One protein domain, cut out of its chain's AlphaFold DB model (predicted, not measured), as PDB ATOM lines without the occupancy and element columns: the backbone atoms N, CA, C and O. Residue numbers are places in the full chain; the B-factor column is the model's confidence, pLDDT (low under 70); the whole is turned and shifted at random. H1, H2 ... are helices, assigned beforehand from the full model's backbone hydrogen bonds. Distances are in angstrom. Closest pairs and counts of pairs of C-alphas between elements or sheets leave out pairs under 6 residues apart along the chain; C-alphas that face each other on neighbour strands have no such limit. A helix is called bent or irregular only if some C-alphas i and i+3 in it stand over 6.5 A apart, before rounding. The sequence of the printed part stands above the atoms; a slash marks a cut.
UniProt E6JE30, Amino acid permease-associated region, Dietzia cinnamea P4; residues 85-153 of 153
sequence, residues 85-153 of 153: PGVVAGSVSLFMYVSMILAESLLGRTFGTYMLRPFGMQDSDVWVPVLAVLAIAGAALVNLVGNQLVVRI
ATOM      1  N   PRO A  85      52.510  95.177 770.561       78.88
ATOM      2  CA  PRO A  85      53.534  95.944 771.258       78.88
ATOM      3  C   PRO A  85      54.341  95.014 772.173       78.88
ATOM      4  O   PRO A  85      53.793  94.422 773.098       78.88
ATOM      5  N   GLY A  86      55.648  94.889 771.939       83.25
ATOM      6  CA  GLY A  86      56.496  94.035 772.766       83.25
ATOM      7  C   GLY A  86      57.929  93.906 772.263       83.25
ATOM      8  O   GLY A  86      58.314  94.506 771.257       83.25
ATOM      9  N   VAL A  87      58.711  93.089 772.972       87.31
ATOM     10  CA  VAL A  87      60.144  92.872 772.711       87.31
ATOM     11  C   VAL A  87      60.390  92.348 771.297       87.31
ATOM     12  O   VAL A  87      61.327  92.790 770.653       87.31
ATOM     13  N   VAL A  88      59.525  91.478 770.768       85.94
ATOM     14  CA  VAL A  88      59.680  90.921 769.411       85.94
ATOM     15  C   VAL A  88      59.620  92.017 768.344       85.94
ATOM     16  O   VAL A  88      60.527  92.123 767.517       85.94
ATOM     17  N   ALA A  89      58.596  92.877 768.396       85.75
ATOM     18  CA  ALA A  89      58.460  93.990 767.460       85.75
ATOM     19  C   ALA A  89      59.618  94.998 767.603       85.75
ATOM     20  O   ALA A  89      60.133  95.500 766.604       85.75
ATOM     21  N   GLY A  90      60.066  95.254 768.838       87.00
ATOM     22  CA  GLY A  90      61.225  96.106 769.115       87.00
ATOM     23  C   GLY A  90      62.528  95.545 768.544       87.00
ATOM     24  O   GLY A  90      63.219  96.237 767.799       87.00
ATOM     25  N   SER A  91      62.837  94.278 768.827       90.00
ATOM     26  CA  SER A  91      64.061  93.612 768.373       90.00
ATOM     27  C   SER A  91      64.145  93.544 766.853       90.00
ATOM     28  O   SER A  91      65.171  93.896 766.281       90.00
ATOM     29  N   VAL A  92      63.065  93.153 766.169       89.38
ATOM     30  CA  VAL A  92      63.064  93.091 764.699       89.38
ATOM     31  C   VAL A  92      63.158  94.496 764.088       89.38
ATOM     32  O   VAL A  92      63.875  94.674 763.107       89.38
ATOM     33  N   SER A  93      62.553  95.519 764.703       88.69
ATOM     34  CA  SER A  93      62.751  96.916 764.273       88.69
ATOM     35  C   SER A  93      64.204  97.376 764.437       88.69
ATOM     36  O   SER A  93      64.723  98.090 763.581       88.69
ATOM     37  N   LEU A  94      64.892  96.935 765.495       90.81
ATOM     38  CA  LEU A  94      66.317  97.210 765.684       90.81
ATOM     39  C   LEU A  94      67.173  96.516 764.616       90.81
ATOM     40  O   LEU A  94      68.062  97.148 764.052       90.81
ATOM     41  N   PHE A  95      66.880  95.256 764.276       91.00
ATOM     42  CA  PHE A  95      67.549  94.569 763.164       91.00
ATOM     43  C   PHE A  95      67.347  95.300 761.834       91.00
ATOM     44  O   PHE A  95      68.293  95.428 761.057       91.00
ATOM     45  N   MET A  96      66.146  95.829 761.583       90.06
ATOM     46  CA  MET A  96      65.890  96.664 760.409       90.06
ATOM     47  C   MET A  96      66.733  97.941 760.419       90.06
ATOM     48  O   MET A  96      67.321  98.283 759.396       90.06
ATOM     49  N   TYR A  97      66.828  98.619 761.564       91.25
ATOM     50  CA  TYR A  97      67.656  99.815 761.708       91.25
ATOM     51  C   TYR A  97      69.137  99.527 761.423       91.25
ATOM     52  O   TYR A  97      69.767 100.234 760.642       91.25
ATOM     53  N   VAL A  98      69.678  98.442 761.985       94.12
ATOM     54  CA  VAL A  98      71.060  98.012 761.716       94.12
ATOM     55  C   VAL A  98      71.254  97.671 760.236       94.12
ATOM     56  O   VAL A  98      72.233  98.106 759.638       94.12
ATOM     57  N   SER A  99      70.309  96.954 759.621       92.25
ATOM     58  CA  SER A  99      70.344  96.638 758.186       92.25
ATOM     59  C   SER A  99      70.409  97.903 757.322       92.25
ATOM     60  O   SER A  99      71.191  97.980 756.376       92.25
ATOM     61  N   MET A 100      69.652  98.934 757.695       90.19
ATOM     62  CA  MET A 100      69.646 100.213 756.993       90.19
ATOM     63  C   MET A 100      70.997 100.938 757.099       90.19
ATOM     64  O   MET A 100      71.492 101.443 756.097       90.19
ATOM     65  N   ILE A 101      71.652 100.911 758.267       92.56
ATOM     66  CA  ILE A 101      73.013 101.458 758.431       92.56
ATOM     67  C   ILE A 101      74.019 100.731 757.529       92.56
ATOM     68  O   ILE A 101      74.875 101.366 756.907       92.56
ATOM     69  N   LEU A 102      73.926  99.400 757.444       91.62
ATOM     70  CA  LEU A 102      74.802  98.604 756.582       91.62
ATOM     71  C   LEU A 102      74.576  98.923 755.099       91.62
ATOM     72  O   LEU A 102      75.546  99.056 754.353       91.62
ATOM     73  N   ALA A 103      73.318  99.098 754.684       89.56
ATOM     74  CA  ALA A 103      72.976  99.484 753.320       89.56
ATOM     75  C   ALA A 103      73.571 100.853 752.949       89.56
ATOM     76  O   ALA A 103      74.246 100.966 751.929       89.56
ATOM     77  N   GLU A 104      73.414 101.866 753.804       91.00
ATOM     78  CA  GLU A 104      74.004 103.197 753.578       91.00
ATOM     79  C   GLU A 104      75.538 103.155 753.532       91.00
ATOM     80  O   GLU A 104      76.168 103.801 752.693       91.00
ATOM     81  N   SER A 105      76.158 102.329 754.379       92.12
ATOM     82  CA  SER A 105      77.612 102.124 754.372       92.12
ATOM     83  C   SER A 105      78.099 101.533 753.046       92.12
ATOM     84  O   SER A 105      79.146 101.933 752.525       92.12
ATOM     85  N   LEU A 106      77.330 100.598 752.481       91.44
ATOM     86  CA  LEU A 106      77.625 100.002 751.185       91.44
ATOM     87  C   LEU A 106      77.514 101.029 750.055       91.44
ATOM     88  O   LEU A 106      78.440 101.143 749.253       91.44
ATOM     89  N   LEU A 107      76.432 101.814 750.031       90.50
ATOM     90  CA  LEU A 107      76.249 102.898 749.059       90.50
ATOM     91  C   LEU A 107      77.388 103.916 749.128       90.50
ATOM     92  O   LEU A 107      77.930 104.299 748.091       90.50
ATOM     93  N   GLY A 108      77.784 104.321 750.338       92.81
ATOM     94  CA  GLY A 108      78.902 105.237 750.547       92.81
ATOM     95  C   GLY A 108      80.210 104.695 749.965       92.81
ATOM     96  O   GLY A 108      80.930 105.423 749.280       92.81
ATOM     97  N   ARG A 109      80.507 103.403 750.176       91.75
ATOM     98  CA  ARG A 109      81.686 102.760 749.571       91.75
ATOM     99  C   ARG A 109      81.609 102.742 748.051       91.75
ATOM    100  O   ARG A 109      82.564 103.159 747.404       91.75
ATOM    101  N   THR A 110      80.477 102.329 747.485       91.44
ATOM    102  CA  THR A 110      80.254 102.336 746.035       91.44
ATOM    103  C   THR A 110      80.464 103.727 745.436       91.44
ATOM    104  O   THR A 110      81.120 103.858 744.403       91.44
ATOM    105  N   PHE A 111      79.962 104.770 746.100       92.12
ATOM    106  CA  PHE A 111      80.190 106.155 745.699       92.12
ATOM    107  C   PHE A 111      81.687 106.498 745.668       92.12
ATOM    108  O   PHE A 111      82.181 106.972 744.644       92.12
ATOM    109  N   GLY A 112      82.423 106.201 746.745       92.88
ATOM    110  CA  GLY A 112      83.868 106.440 746.818       92.88
ATOM    111  C   GLY A 112      84.649 105.697 745.729       92.88
ATOM    112  O   GLY A 112      85.474 106.299 745.039       92.88
ATOM    113  N   THR A 113      84.342 104.416 745.511       92.06
ATOM    114  CA  THR A 113      84.955 103.588 744.460       92.06
ATOM    115  C   THR A 113      84.707 104.169 743.066       92.06
ATOM    116  O   THR A 113      85.643 104.276 742.273       92.06
ATOM    117  N   TYR A 114      83.477 104.592 742.750       91.62
ATOM    118  CA  TYR A 114      83.181 105.185 741.443       91.62
ATOM    119  C   TYR A 114      83.806 106.564 741.250       91.62
ATOM    120  O   TYR A 114      84.295 106.853 740.158       91.62
ATOM    121  N   MET A 115      83.842 107.390 742.294       93.56
ATOM    122  CA  MET A 115      84.439 108.724 742.240       93.56
ATOM    123  C   MET A 115      85.958 108.675 742.024       93.56
ATOM    124  O   MET A 115      86.507 109.531 741.333       93.56
ATOM    125  N   LEU A 116      86.638 107.657 742.562       94.19
ATOM    126  CA  LEU A 116      88.087 107.470 742.415       94.19
ATOM    127  C   LEU A 116      88.497 106.703 741.154       94.19
ATOM    128  O   LEU A 116      89.675 106.713 740.788       94.19
ATOM    129  N   ARG A 117      87.547 106.066 740.463       92.44
ATOM    130  CA  ARG A 117      87.805 105.261 739.262       92.44
ATOM    131  C   ARG A 117      88.516 106.024 738.133       92.44
ATOM    132  O   ARG A 117      89.441 105.453 737.560       92.44
ATOM    133  N   PRO A 118      88.184 107.293 737.816       93.50
ATOM    134  CA  PRO A 118      88.910 108.059 736.797       93.50
ATOM    135  C   PRO A 118      90.375 108.338 737.158       93.50
ATOM    136  O   PRO A 118      91.191 108.565 736.271       93.50
ATOM    137  N   PHE A 119      90.709 108.311 738.450       92.88
ATOM    138  CA  PHE A 119      92.056 108.556 738.965       92.88
ATOM    139  C   PHE A 119      92.863 107.263 739.158       92.88
ATOM    140  O   PHE A 119      94.003 107.323 739.612       92.88
ATOM    141  N   GLY A 120      92.284 106.094 738.852       90.50
ATOM    142  CA  GLY A 120      92.922 104.791 739.066       90.50
ATOM    143  C   GLY A 120      93.102 104.416 740.543       90.50
ATOM    144  O   GLY A 120      93.903 103.539 740.852       90.50
ATOM    145  N   MET A 121      92.392 105.085 741.459       90.62
ATOM    146  CA  MET A 121      92.509 104.899 742.915       90.62
ATOM    147  C   MET A 121      91.298 104.173 743.522       90.62
ATOM    148  O   MET A 121      91.041 104.285 744.720       90.62
ATOM    149  N   GLN A 122      90.530 103.444 742.708       87.44
ATOM    150  CA  GLN A 122      89.299 102.773 743.144       87.44
ATOM    151  C   GLN A 122      89.512 101.694 744.220       87.44
ATOM    152  O   GLN A 122      88.577 101.405 744.962       87.44
ATOM    153  N   ASP A 123      90.728 101.153 744.329       88.56
ATOM    154  CA  ASP A 123      91.103 100.101 745.283       88.56
ATOM    155  C   ASP A 123      91.858 100.664 746.502       88.56
ATOM    156  O   ASP A 123      92.524  99.939 747.235       88.56
ATOM    157  N   SER A 124      91.806 101.984 746.718       90.44
ATOM    158  CA  SER A 124      92.478 102.598 747.860       90.44
ATOM    159  C   SER A 124      91.755 102.289 749.174       90.44
ATOM    160  O   SER A 124      90.669 102.814 749.434       90.44
ATOM    161  N   ASP A 125      92.431 101.550 750.054       91.31
ATOM    162  CA  ASP A 125      91.955 101.217 751.405       91.31
ATOM    163  C   ASP A 125      91.714 102.436 752.308       91.31
ATOM    164  O   ASP A 125      91.025 102.335 753.322       91.31
ATOM    165  N   VAL A 126      92.262 103.601 751.945       93.69
ATOM    166  CA  VAL A 126      92.140 104.843 752.718       93.69
ATOM    167  C   VAL A 126      91.151 105.805 752.067       93.69
ATOM    168  O   VAL A 126      90.243 106.299 752.736       93.69
ATOM    169  N   TRP A 127      91.281 106.069 750.764       93.44
ATOM    170  CA  TRP A 127      90.474 107.103 750.111       93.44
ATOM    171  C   TRP A 127      89.019 106.682 749.894       93.44
ATOM    172  O   TRP A 127      88.128 107.523 750.021       93.44
ATOM    173  N   VAL A 128      88.750 105.394 749.639       94.12
ATOM    174  CA  VAL A 128      87.373 104.905 749.463       94.12
ATOM    175  C   VAL A 128      86.555 105.068 750.755       94.12
ATOM    176  O   VAL A 128      85.492 105.691 750.692       94.12
ATOM    177  N   PRO A 129      87.012 104.602 751.941       94.69
ATOM    178  CA  PRO A 129      86.277 104.825 753.188       94.69
ATOM    179  C   PRO A 129      86.158 106.300 753.579       94.69
ATOM    180  O   PRO A 129      85.108 106.706 754.073       94.69
ATOM    181  N   VAL A 130      87.194 107.115 753.346       96.19
ATOM    182  CA  VAL A 130      87.146 108.555 753.651       96.19
ATOM    183  C   VAL A 130      86.055 109.245 752.834       96.19
ATOM    184  O   VAL A 130      85.243 109.976 753.401       96.19
ATOM    185  N   LEU A 131      85.976 108.976 751.527       95.50
ATOM    186  CA  LEU A 131      84.916 109.524 750.677       95.50
ATOM    187  C   LEU A 131      83.530 109.002 751.061       95.50
ATOM    188  O   LEU A 131      82.578 109.778 751.047       95.50
ATOM    189  N   ALA A 132      83.413 107.732 751.453       94.19
ATOM    190  CA  ALA A 132      82.157 107.169 751.946       94.19
ATOM    191  C   ALA A 132      81.650 107.913 753.193       94.19
ATOM    192  O   ALA A 132      80.496 108.340 753.239       94.19
ATOM    193  N   VAL A 133      82.525 108.126 754.184       96.06
ATOM    194  CA  VAL A 133      82.192 108.868 755.409       96.06
ATOM    195  C   VAL A 133      81.853 110.322 755.091       96.06
ATOM    196  O   VAL A 133      80.867 110.835 755.611       96.06
ATOM    197  N   LEU A 134      82.620 110.979 754.216       95.94
ATOM    198  CA  LEU A 134      82.345 112.355 753.791       95.94
ATOM    199  C   LEU A 134      81.002 112.482 753.066       95.94
ATOM    200  O   LEU A 134      80.280 113.444 753.312       95.94
ATOM    201  N   ALA A 135      80.642 111.520 752.214       93.88
ATOM    202  CA  ALA A 135      79.357 111.507 751.522       93.88
ATOM    203  C   ALA A 135      78.189 111.365 752.509       93.88
ATOM    204  O   ALA A 135      77.243 112.151 752.456       93.88
ATOM    205  N   ILE A 136      78.283 110.424 753.457       93.38
ATOM    206  CA  ILE A 136      77.260 110.218 754.494       93.38
ATOM    207  C   ILE A 136      77.166 111.443 755.411       93.38
ATOM    208  O   ILE A 136      76.070 111.929 755.682       93.38
ATOM    209  N   ALA A 137      78.302 111.988 755.854       94.50
ATOM    210  CA  ALA A 137      78.342 113.194 756.676       94.50
ATOM    211  C   ALA A 137      77.770 114.407 755.929       94.50
ATOM    212  O   ALA A 137      77.003 115.173 756.504       94.50
ATOM    213  N   GLY A 138      78.082 114.560 754.640       93.38
ATOM    214  CA  GLY A 138      77.518 115.596 753.779       93.38
ATOM    215  C   GLY A 138      76.003 115.467 753.642       93.38
ATOM    216  O   GLY A 138      75.286 116.445 753.846       93.38
ATOM    217  N   ALA A 139      75.497 114.260 753.383       90.50
ATOM    218  CA  ALA A 139      74.061 113.991 753.331       90.50
ATOM    219  C   ALA A 139      73.373 114.274 754.678       90.50
ATOM    220  O   ALA A 139      72.313 114.899 754.711       90.50
ATOM    221  N   ALA A 140      74.000 113.889 755.794       90.50
ATOM    222  CA  ALA A 140      73.508 114.187 757.136       90.50
ATOM    223  C   ALA A 140      73.482 115.699 757.412       90.50
ATOM    224  O   ALA A 140      72.491 116.209 757.927       90.50
ATOM    225  N   LEU A 141      74.519 116.441 757.018       91.50
ATOM    226  CA  LEU A 141      74.558 117.900 757.137       91.50
ATOM    227  C   LEU A 141      73.452 118.562 756.310       91.50
ATOM    228  O   LEU A 141      72.750 119.427 756.829       91.50
ATOM    229  N   VAL A 142      73.247 118.133 755.060       89.25
ATOM    230  CA  VAL A 142      72.147 118.622 754.213       89.25
ATOM    231  C   VAL A 142      70.795 118.336 754.865       89.25
ATOM    232  O   VAL A 142      69.937 119.216 754.899       89.25
ATOM    233  N   ASN A 143      70.614 117.141 755.435       86.31
ATOM    234  CA  ASN A 143      69.394 116.776 756.148       86.31
ATOM    235  C   ASN A 143      69.153 117.680 757.373       86.31
ATOM    236  O   ASN A 143      68.046 118.185 757.557       86.31
ATOM    237  N   LEU A 144      70.197 117.959 758.159       85.19
ATOM    238  CA  LEU A 144      70.127 118.843 759.325       85.19
ATOM    239  C   LEU A 144      69.823 120.297 758.934       85.19
ATOM    240  O   LEU A 144      68.951 120.920 759.539       85.19
ATOM    241  N   VAL A 145      70.501 120.839 757.916       83.19
ATOM    242  CA  VAL A 145      70.305 122.224 757.446       83.19
ATOM    243  C   VAL A 145      68.928 122.405 756.805       83.19
ATOM    244  O   VAL A 145      68.251 123.398 757.078       83.19
ATOM    245  N   GLY A 146      68.478 121.435 756.004       61.12
ATOM    246  CA  GLY A 146      67.134 121.435 755.426       61.12
ATOM    247  C   GLY A 146      66.046 121.461 756.501       61.12
ATOM    248  O   GLY A 146      65.066 122.188 756.364       61.12
ATOM    249  N   ASN A 147      66.258 120.762 757.619       56.38
ATOM    250  CA  ASN A 147      65.332 120.791 758.750       56.38
ATOM    251  C   ASN A 147      65.354 122.149 759.488       56.38
ATOM    252  O   ASN A 147      64.313 122.631 759.928       56.38
ATOM    253  N   GLN A 148      66.509 122.823 759.575       53.34
ATOM    254  CA  GLN A 148      66.599 124.155 760.195       53.34
ATOM    255  C   GLN A 148      65.958 125.279 759.367       53.34
ATOM    256  O   GLN A 148      65.473 126.250 759.948       53.34
ATOM    257  N   LEU A 149      65.912 125.154 758.036       46.28
ATOM    258  CA  LEU A 149      65.180 126.092 757.172       46.28
ATOM    259  C   LEU A 149      63.657 125.951 757.319       46.28
ATOM    260  O   LEU A 149      62.953 126.952 757.237       46.28
ATOM    261  N   VAL A 150      63.159 124.744 757.608       51.84
ATOM    262  CA  VAL A 150      61.728 124.483 757.863       51.84
ATOM    263  C   VAL A 150      61.292 124.969 759.250       51.84
ATOM    264  O   VAL A 150      60.149 125.363 759.421       51.84
ATOM    265  N   VAL A 151      62.194 125.016 760.235       44.53
ATOM    266  CA  VAL A 151      61.895 125.512 761.597       44.53
ATOM    267  C   VAL A 151      61.850 127.054 761.684       44.53
ATOM    268  O   VAL A 151      61.454 127.603 762.709       44.53
ATOM    269  N   ARG A 152      62.235 127.779 760.624       36.88
ATOM    270  CA  ARG A 152      62.224 129.257 760.582       36.88
ATOM    271  C   ARG A 152      61.072 129.879 759.779       36.88
ATOM    272  O   ARG A 152      61.101 131.090 759.559       36.88
ATOM    273  N   ILE A 153      60.076 129.094 759.372       35.91
ATOM    274  CA  ILE A 153      58.837 129.563 758.726       35.91
ATOM    275  C   ILE A 153      57.658 129.061 759.556       35.91
ATOM    276  O   ILE A 153      56.732 129.866 759.789       35.91
TER     277      ILE A 153
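Overview. This is residues 85 to 153 of the 153 residues of the protein "Amino acid permease-associated region" of Dietzia cinnamea P4 (UniProt E6JE30). Two long helices, H1 and H2, make a flat, open V: they meet where H1 nears its end and H2 begins, a short loop joins them at the closed end, and their other ends spread apart and stick out as two free arms. H1 is the longer arm, and there is no further layer or core. The printed part has 69 residues, with H1 then H2 along the chain and no named strand, and its class is all helix. It is only just extended, close to loose, with a radius of gyration of the C-alphas of 16.6 A and spans of 51 by 39 by 14 A.

Along the chain. H1, residues 87 to 119, is 49.0 A long from C-alpha 87 at (60.144, 92.872, 772.711) to C-alpha 119 at (92.056, 108.556, 738.965). It is irregular: C-alphas 115 and 118 are 7.1 A apart. H2, residues 127 to 150, is 34.5 A long and ends with C-alpha 150 at (61.728, 124.483, 757.863).

Arrangement. H1 touches H2 with residues 104 to 116 alone, and H2 touches H1 with residues 127 to 136 alone. Their closest C-alphas, those of Gly 108 and Ala 132, are 4.0 A apart. The two lines stand at a steep tilt of 63 degrees, opposite ways. Residues 85 to 103, of which 87 to 103 belong to H1, stand free. Residues 137 to 153, of which 137 to 150 belong to H2, stand free too. In H2 every O i to N i+4 pair is within hydrogen-bond range; in H1 27 of 29 are.

Size, cuts and confidence. The two C-alphas farthest apart, those of Pro 85 and Phe 119, are 51.8 A apart. The printed part has no cut and ends at Ile 153, the chain's last residue. The link from H1 to H2, 7 residues, is short but not tight. The mean pLDDT of the printed part is 86.0, and residues 146 to 153 are under 70.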